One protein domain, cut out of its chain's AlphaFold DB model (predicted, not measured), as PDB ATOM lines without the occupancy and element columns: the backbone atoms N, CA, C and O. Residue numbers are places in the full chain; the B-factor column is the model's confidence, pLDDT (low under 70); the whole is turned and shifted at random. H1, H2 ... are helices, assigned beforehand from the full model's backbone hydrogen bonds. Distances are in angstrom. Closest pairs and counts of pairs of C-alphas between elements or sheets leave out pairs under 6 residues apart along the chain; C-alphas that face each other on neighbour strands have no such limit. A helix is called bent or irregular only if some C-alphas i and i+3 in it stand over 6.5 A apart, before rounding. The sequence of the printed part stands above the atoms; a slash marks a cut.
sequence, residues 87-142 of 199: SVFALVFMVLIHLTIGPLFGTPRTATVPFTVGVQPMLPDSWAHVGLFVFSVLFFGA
ATOM      1  N   SER A  87     125.952 120.448 139.546       83.50
ATOM      2  CA  SER A  87     125.776 121.488 140.577       83.50
ATOM      3  C   SER A  87     127.039 122.316 140.838       83.50
ATOM      4  O   SER A  87     126.961 123.530 141.026       83.50
ATOM      5  N   VAL A  88     128.215 121.681 140.799       89.31
ATOM      6  CA  VAL A  88     129.510 122.367 140.951       89.31
ATOM      7  C   VAL A  88     129.769 123.295 139.764       89.31
ATOM      8  O   VAL A  88     130.175 124.439 139.958       89.31
ATOM      9  N   PHE A  89     129.482 122.832 138.542       89.19
ATOM     10  CA  PHE A  89     129.624 123.647 137.338       89.19
ATOM     11  C   PHE A  89     128.678 124.853 137.372       89.19
ATOM     12  O   PHE A  89     129.122 125.980 137.159       89.19
ATOM     13  N   ALA A  90     127.405 124.635 137.715       87.50
ATOM     14  CA  ALA A  90     126.399 125.689 137.818       87.50
ATOM     15  C   ALA A  90     126.804 126.794 138.805       87.50
ATOM     16  O   ALA A  90     126.683 127.981 138.496       87.50
ATOM     17  N   LEU A  91     127.329 126.415 139.976       89.31
ATOM     18  CA  LEU A  91     127.757 127.365 141.002       89.31
ATOM     19  C   LEU A  91     128.991 128.157 140.560       89.31
ATOM     20  O   LEU A  91     128.994 129.384 140.653       89.31
ATOM     21  N   VAL A  92     130.019 127.485 140.033       92.62
ATOM     22  CA  VAL A  92     131.232 128.156 139.537       92.62
ATOM     23  C   VAL A  92     130.886 129.117 138.401       92.62
ATOM     24  O   VAL A  92     131.306 130.272 138.421       92.62
ATOM     25  N   PHE A  93     130.068 128.680 137.443       90.00
ATOM     26  CA  PHE A  93     129.634 129.507 136.321       90.00
ATOM     27  C   PHE A  93     128.827 130.730 136.780       90.00
ATOM     28  O   PHE A  93     129.092 131.848 136.334       90.00
ATOM     29  N   MET A  94     127.902 130.548 137.730       90.44
ATOM     30  CA  MET A  94     127.144 131.649 138.327       90.44
ATOM     31  C   MET A  94     128.072 132.675 138.989       90.44
ATOM     32  O   MET A  94     127.922 133.873 138.738       90.44
ATOM     33  N   VAL A  95     129.034 132.228 139.801       92.12
ATOM     34  CA  VAL A  95     129.997 133.115 140.471       92.12
ATOM     35  C   VAL A  95     130.829 133.880 139.446       92.12
ATOM     36  O   VAL A  95     130.943 135.100 139.550       92.12
ATOM     37  N   LEU A  96     131.356 133.202 138.423       91.88
ATOM     38  CA  LEU A  96     132.163 133.833 137.377       91.88
ATOM     39  C   LEU A  96     131.389 134.912 136.613       91.88
ATOM     40  O   LEU A  96     131.931 135.991 136.367       91.88
ATOM     41  N   ILE A  97     130.121 134.661 136.277       90.88
ATOM     42  CA  ILE A  97     129.269 135.647 135.601       90.88
ATOM     43  C   ILE A  97     129.044 136.871 136.486       90.88
ATOM     44  O   ILE A  97     129.248 137.995 136.029       90.88
ATOM     45  N   HIS A  98     128.676 136.676 137.754       90.50
ATOM     46  CA  HIS A  98     128.439 137.795 138.670       90.50
ATOM     47  C   HIS A  98     129.711 138.605 138.915       90.50
ATOM     48  O   HIS A  98     129.668 139.834 138.957       90.50
ATOM     49  N   LEU A  99     130.853 137.930 139.017       92.06
ATOM     50  CA  LEU A  99     132.145 138.571 139.210       92.06
ATOM     51  C   LEU A  99     132.571 139.374 137.968       92.06
ATOM     52  O   LEU A  99     133.105 140.476 138.092       92.06
ATOM     53  N   THR A 100     132.276 138.855 136.772       90.75
ATOM     54  CA  THR A 100     132.545 139.522 135.491       90.75
ATOM     55  C   THR A 100     131.645 140.740 135.288       90.75
ATOM     56  O   THR A 100     132.139 141.816 134.959       90.75
ATOM     57  N   ILE A 101     130.334 140.605 135.508       87.56
ATOM     58  CA  ILE A 101     129.365 141.701 135.339       87.56
ATOM     59  C   ILE A 101     129.591 142.791 136.393       87.56
ATOM     60  O   ILE A 101     129.567 143.979 136.070       87.56
ATOM     61  N   GLY A 102     129.829 142.389 137.640       85.69
ATOM     62  CA  GLY A 102     130.100 143.295 138.744       85.69
ATOM     63  C   GLY A 102     131.545 143.808 138.710       85.69
ATOM     64  O   GLY A 102     131.897 144.584 137.821       85.69
ATOM     65  N   PRO A 103     132.387 143.422 139.678       85.44
ATOM     66  CA  PRO A 103     133.629 144.128 139.989       85.44
ATOM     67  C   PRO A 103     134.736 144.017 138.935       85.44
ATOM     68  O   PRO A 103     135.533 144.944 138.829       85.44
ATOM     69  N   LEU A 104     134.830 142.918 138.176       86.50
ATOM     70  CA  LEU A 104     136.025 142.672 137.357       86.50
ATOM     71  C   LEU A 104     136.003 143.350 135.989       86.50
ATOM     72  O   LEU A 104     137.030 143.875 135.570       86.50
ATOM     73  N   PHE A 105     134.872 143.331 135.279       83.81
ATOM     74  CA  PHE A 105     134.835 143.787 133.883       83.81
ATOM     75  C   PHE A 105     133.731 144.801 133.612       83.81
ATOM     76  O   PHE A 105     134.013 145.886 133.105       83.81
ATOM     77  N   GLY A 106     132.481 144.468 133.934       85.06
ATOM     78  CA  GLY A 106     131.333 145.301 133.581       85.06
ATOM     79  C   GLY A 106     131.386 146.663 134.268       85.06
ATOM     80  O   GLY A 106     131.406 147.695 133.598       85.06
ATOM     81  N   THR A 107     131.493 146.665 135.596       85.94
ATOM     82  CA  THR A 107     131.446 147.893 136.402       85.94
ATOM     83  C   THR A 107     132.602 148.852 136.072       85.94
ATOM     84  O   THR A 107     132.315 150.002 135.725       85.94
ATOM     85  N   PRO A 108     133.886 148.426 136.036       86.75
ATOM     86  CA  PRO A 108     134.985 149.310 135.639       86.75
ATOM     87  C   PRO A 108     134.822 149.880 134.224       86.75
ATOM     88  O   PRO A 108     134.986 151.083 134.026       86.75
ATOM     89  N   ARG A 109     134.431 149.050 133.244       84.69
ATOM     90  CA  ARG A 109     134.257 149.485 131.846       84.69
ATOM     91  C   ARG A 109     133.210 150.588 131.712       84.69
ATOM     92  O   ARG A 109     133.388 151.504 130.914       84.69
ATOM     93  N   THR A 110     132.121 150.515 132.477       85.25
ATOM     94  CA  THR A 110     131.064 151.540 132.415       85.25
ATOM     95  C   THR A 110     131.503 152.906 132.932       85.25
ATOM     96  O   THR A 110     130.926 153.899 132.504       85.25
ATOM     97  N   ALA A 111     132.530 152.977 133.784       86.62
ATOM     98  CA  ALA A 111     133.109 154.237 134.246       86.62
ATOM     99  C   ALA A 111     134.210 154.746 133.301       86.62
ATOM    100  O   ALA A 111     134.280 155.940 133.013       86.62
ATOM    101  N   THR A 112     135.059 153.856 132.778       86.75
ATOM    102  CA  THR A 112     136.197 154.274 131.947       86.75
ATOM    103  C   THR A 112     135.778 154.761 130.563       86.75
ATOM    104  O   THR A 112     136.316 155.757 130.095       86.75
ATOM    105  N   VAL A 113     134.792 154.129 129.920       85.44
ATOM    106  CA  VAL A 113     134.321 154.520 128.576       85.44
ATOM    107  C   VAL A 113     133.785 155.964 128.509       85.44
ATOM    108  O   VAL A 113     134.229 156.711 127.639       85.44
ATOM    109  N   PRO A 114     132.863 156.416 129.383       83.00
ATOM    110  CA  PRO A 114     132.408 157.808 129.353       83.00
ATOM    111  C   PRO A 114     133.515 158.796 129.739       83.00
ATOM    112  O   PRO A 114     133.515 159.919 129.241       83.00
ATOM    113  N   PHE A 115     134.485 158.391 130.567       86.50
ATOM    114  CA  PHE A 115     135.657 159.219 130.834       86.50
ATOM    115  C   PHE A 115     136.505 159.409 129.572       86.50
ATOM    116  O   PHE A 115     136.793 160.546 129.217       86.50
ATOM    117  N   THR A 116     136.870 158.332 128.867       83.50
ATOM    118  CA  THR A 116     137.763 158.415 127.700       83.50
ATOM    119  C   THR A 116     137.127 159.119 126.507       83.50
ATOM    120  O   THR A 116     137.817 159.840 125.794       83.50
ATOM    121  N   VAL A 117     135.825 158.928 126.287       80.00
ATOM    122  CA  VAL A 117     135.109 159.525 125.148       80.00
ATOM    123  C   VAL A 117     134.586 160.930 125.469       80.00
ATOM    124  O   VAL A 117     134.521 161.769 124.579       80.00
ATOM    125  N   GLY A 118     134.218 161.210 126.724       80.19
ATOM    126  CA  GLY A 118     133.575 162.473 127.104       80.19
ATOM    127  C   GLY A 118     134.482 163.481 127.806       80.19
ATOM    128  O   GLY A 118     134.450 164.664 127.484       80.19
ATOM    129  N   VAL A 119     135.279 163.041 128.782       81.19
ATOM    130  CA  VAL A 119     136.011 163.942 129.696       81.19
ATOM    131  C   VAL A 119     137.481 164.075 129.308       81.19
ATOM    132  O   VAL A 119     138.035 165.171 129.349       81.19
ATOM    133  N   GLN A 120     138.113 162.976 128.900       82.50
ATOM    134  CA  GLN A 120     139.525 162.926 128.530       82.50
ATOM    135  C   GLN A 120     139.892 163.916 127.411       82.50
ATOM    136  O   GLN A 120     140.904 164.588 127.575       82.50
ATOM    137  N   PRO A 121     139.098 164.105 126.333       79.88
ATOM    138  CA  PRO A 121     139.436 165.074 125.286       79.88
ATOM    139  C   PRO A 121     139.455 166.535 125.768       79.88
ATOM    140  O   PRO A 121     140.003 167.398 125.087       79.88
ATOM    141  N   MET A 122     138.852 166.828 126.926       79.12
ATOM    142  CA  MET A 122     138.790 168.168 127.520       79.12
ATOM    143  C   MET A 122     139.877 168.412 128.581       79.12
ATOM    144  O   MET A 122     139.996 169.535 129.073       79.12
ATOM    145  N   LEU A 123     140.654 167.387 128.958       80.94
ATOM    146  CA  LEU A 123     141.698 167.469 129.983       80.94
ATOM    147  C   LEU A 123     143.108 167.406 129.365       80.94
ATOM    148  O   LEU A 123     143.329 166.654 128.420       80.94
ATOM    149  N   PRO A 124     144.099 168.123 129.928       78.19
ATOM    150  CA  PRO A 124     145.507 167.923 129.585       78.19
ATOM    151  C   PRO A 124     145.986 166.506 129.950       78.19
ATOM    152  O   PRO A 124     145.679 166.015 131.040       78.19
ATOM    153  N   ASP A 125     146.814 165.888 129.100       77.88
ATOM    154  CA  ASP A 125     147.310 164.505 129.271       77.88
ATOM    155  C   ASP A 125     147.988 164.251 130.630       77.88
ATOM    156  O   ASP A 125     147.905 163.158 131.191       77.88
ATOM    157  N   SER A 126     148.613 165.278 131.214       77.19
ATOM    158  CA  SER A 126     149.278 165.198 132.521       77.19
ATOM    159  C   SER A 126     148.323 164.945 133.694       77.19
ATOM    160  O   SER A 126     148.760 164.474 134.742       77.19
ATOM    161  N   TRP A 127     147.024 165.215 133.529       80.81
ATOM    162  CA  TRP A 127     145.997 165.024 134.559       80.81
ATOM    163  C   TRP A 127     145.110 163.806 134.288       80.81
ATOM    164  O   TRP A 127     144.204 163.537 135.073       80.81
ATOM    165  N   ALA A 128     145.370 163.032 133.230       77.38
ATOM    166  CA  ALA A 128     144.505 161.928 132.815       77.38
ATOM    167  C   ALA A 128     144.324 160.858 133.910       77.38
ATOM    168  O   ALA A 128     143.201 160.442 134.190       77.38
ATOM    169  N   HIS A 129     145.401 160.457 134.593       82.56
ATOM    170  CA  HIS A 129     145.330 159.447 135.660       82.56
ATOM    171  C   HIS A 129     144.569 159.931 136.901       82.56
ATOM    172  O   HIS A 129     143.754 159.194 137.458       82.56
ATOM    173  N   VAL A 130     144.810 161.174 137.324       85.06
ATOM    174  CA  VAL A 130     144.124 161.770 138.481       85.06
ATOM    175  C   VAL A 130     142.655 162.034 138.142       85.06
ATOM    176  O   VAL A 130     141.772 161.728 138.941       85.06
ATOM    177  N   GLY A 131     142.381 162.515 136.928       84.94
ATOM    178  CA  GLY A 131     141.035 162.726 136.403       84.94
ATOM    179  C   GLY A 131     140.222 161.436 136.334       84.94
ATOM    180  O   GLY A 131     139.072 161.427 136.767       84.94
ATOM    181  N   LEU A 132     140.821 160.328 135.882       85.50
ATOM    182  CA  LEU A 132     140.161 159.020 135.838       85.50
ATOM    183  C   LEU A 132     139.775 158.531 137.239       85.50
ATOM    184  O   LEU A 132     138.673 158.011 137.429       85.50
ATOM    185  N   PHE A 133     140.667 158.699 138.220       88.38
ATOM    186  CA  PHE A 133     140.402 158.302 139.603       88.38
ATOM    187  C   PHE A 133     139.243 159.107 140.200       88.38
ATOM    188  O   PHE A 133     138.283 158.524 140.703       88.38
ATOM    189  N   VAL A 134     139.284 160.438 140.077       89.75
ATOM    190  CA  VAL A 134     138.223 161.324 140.576       89.75
ATOM    191  C   VAL A 134     136.893 161.031 139.881       89.75
ATOM    192  O   VAL A 134     135.873 160.878 140.554       89.75
ATOM    193  N   PHE A 135     136.892 160.882 138.554       89.50
ATOM    194  CA  PHE A 135     135.686 160.556 137.797       89.50
ATOM    195  C   PHE A 135     135.098 159.208 138.219       89.50
ATOM    196  O   PHE A 135     133.892 159.111 138.420       89.50
ATOM    197  N   SER A 136     135.933 158.184 138.418       89.69
ATOM    198  CA  SER A 136     135.475 156.858 138.852       89.69
ATOM    199  C   SER A 136     134.860 156.894 140.251       89.69
ATOM    200  O   SER A 136     133.806 156.301 140.466       89.69
ATOM    201  N   VAL A 137     135.465 157.626 141.195       91.12
ATOM    202  CA  VAL A 137     134.910 157.810 142.548       91.12
ATOM    203  C   VAL A 137     133.560 158.527 142.491       91.12
ATOM    204  O   VAL A 137     132.608 158.087 143.134       91.12
ATOM    205  N   LEU A 138     133.444 159.591 141.691       91.81
ATOM    206  CA  LEU A 138     132.183 160.314 141.511       91.81
ATOM    207  C   LEU A 138     131.116 159.448 140.828       91.81
ATOM    208  O   LEU A 138     129.972 159.420 141.277       91.81
ATOM    209  N   PHE A 139     131.488 158.711 139.781       88.88
ATOM    210  CA  PHE A 139     130.591 157.835 139.034       88.88
ATOM    211  C   PHE A 139     130.057 156.701 139.911       88.88
ATOM    212  O   PHE A 139     128.847 156.500 139.978       88.88
ATOM    213  N   PHE A 140     130.930 155.994 140.638       90.00
ATOM    214  CA  PHE A 140     130.499 154.929 141.544       90.00
ATOM    215  C   PHE A 140     129.770 155.459 142.775       90.00
ATOM    216  O   PHE A 140     128.832 154.812 143.229       90.00
ATOM    217  N   GLY A 141     130.125 156.643 143.278       91.06
ATOM    218  CA  GLY A 141     129.372 157.312 144.337       91.06
ATOM    219  C   GLY A 141     127.941 157.639 143.902       91.06
ATOM    220  O   GLY A 141     126.988 157.305 144.605       91.06
ATOM    221  N   ALA A 142     127.770 158.217 142.712       87.69
ATOM    222  CA  ALA A 142     126.454 158.491 142.141       87.69
ATOM    223  C   ALA A 142     125.672 157.198 141.856       87.69
ATOM    224  O   ALA A 142     124.502 157.096 142.222       87.69
TER     225      ALA A 142
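What this domain is: This is residues 87 to 142 of the 199 residues of the protein "Branched-chain amino acid transport system carrier protein" of Lactobacillus hilgardii DSM 20176 = ATCC 8290 (UniProt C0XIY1). Two helices, H1 and then H2, follow each other end to end in a long, nearly straight line, and a third, H3, folds back from the far end and crosses H2 slantwise. Residues 87 to 95 of H1 stick out free at the other end. The printed part has 56 residues with three named helices, in the order H1, H2, H3, and no named strand; its class is all helix. It is only just extended, close to loose, with a radius of gyration of the C-alphas of 15.4 A and spans of 51 by 18 by 16 A.

How they stand to each other: Start with H1, residues 87 to 104, and go on to H2, residues 106 to 122: they are close but not clearly touching, and the closest C-alphas, of Thr 100 and Gly 106, are 6.2 A apart. They run the same way at a shallow tilt of 18 degrees. H2 and H3, residues 125 to 142, touch, closest at the C-alphas of Ala 111 and Ser 136, 5.8 A apart. They run opposite ways at a steep tilt of 47 degrees. H1 and H3 are apart. Of the O i to N i+4 pairs, 13 of 14 in H1, 8 of 13 in H2 and 12 of 14 in H3 are within hydrogen-bond range.

Where its parts are: Find C-alpha 87 at (125.776, 121.488, 140.577); from there H1 runs 23.8 A to C-alpha 104. H2 runs 24.8 A, with a kink of 39 degrees near residue 116. H3 runs 25.2 A to C-alpha 142 at (126.454, 158.491, 142.141), with a kink of 32 degrees near residue 132. H1 is irregular, with C-alphas 101 and 104 7.0 A apart; H2 only just, with C-alphas 118 and 121 6.7 A apart; H3, with C-alphas 126 and 129 7.6 A apart.

The domain as a whole: The C-alphas of Ser 87 and Pro 124 are the two farthest apart, at 51.6 A. Both links are tight, and the printed part has no cut. The mean pLDDT of the printed part is 86.1, and no printed residue is under 70.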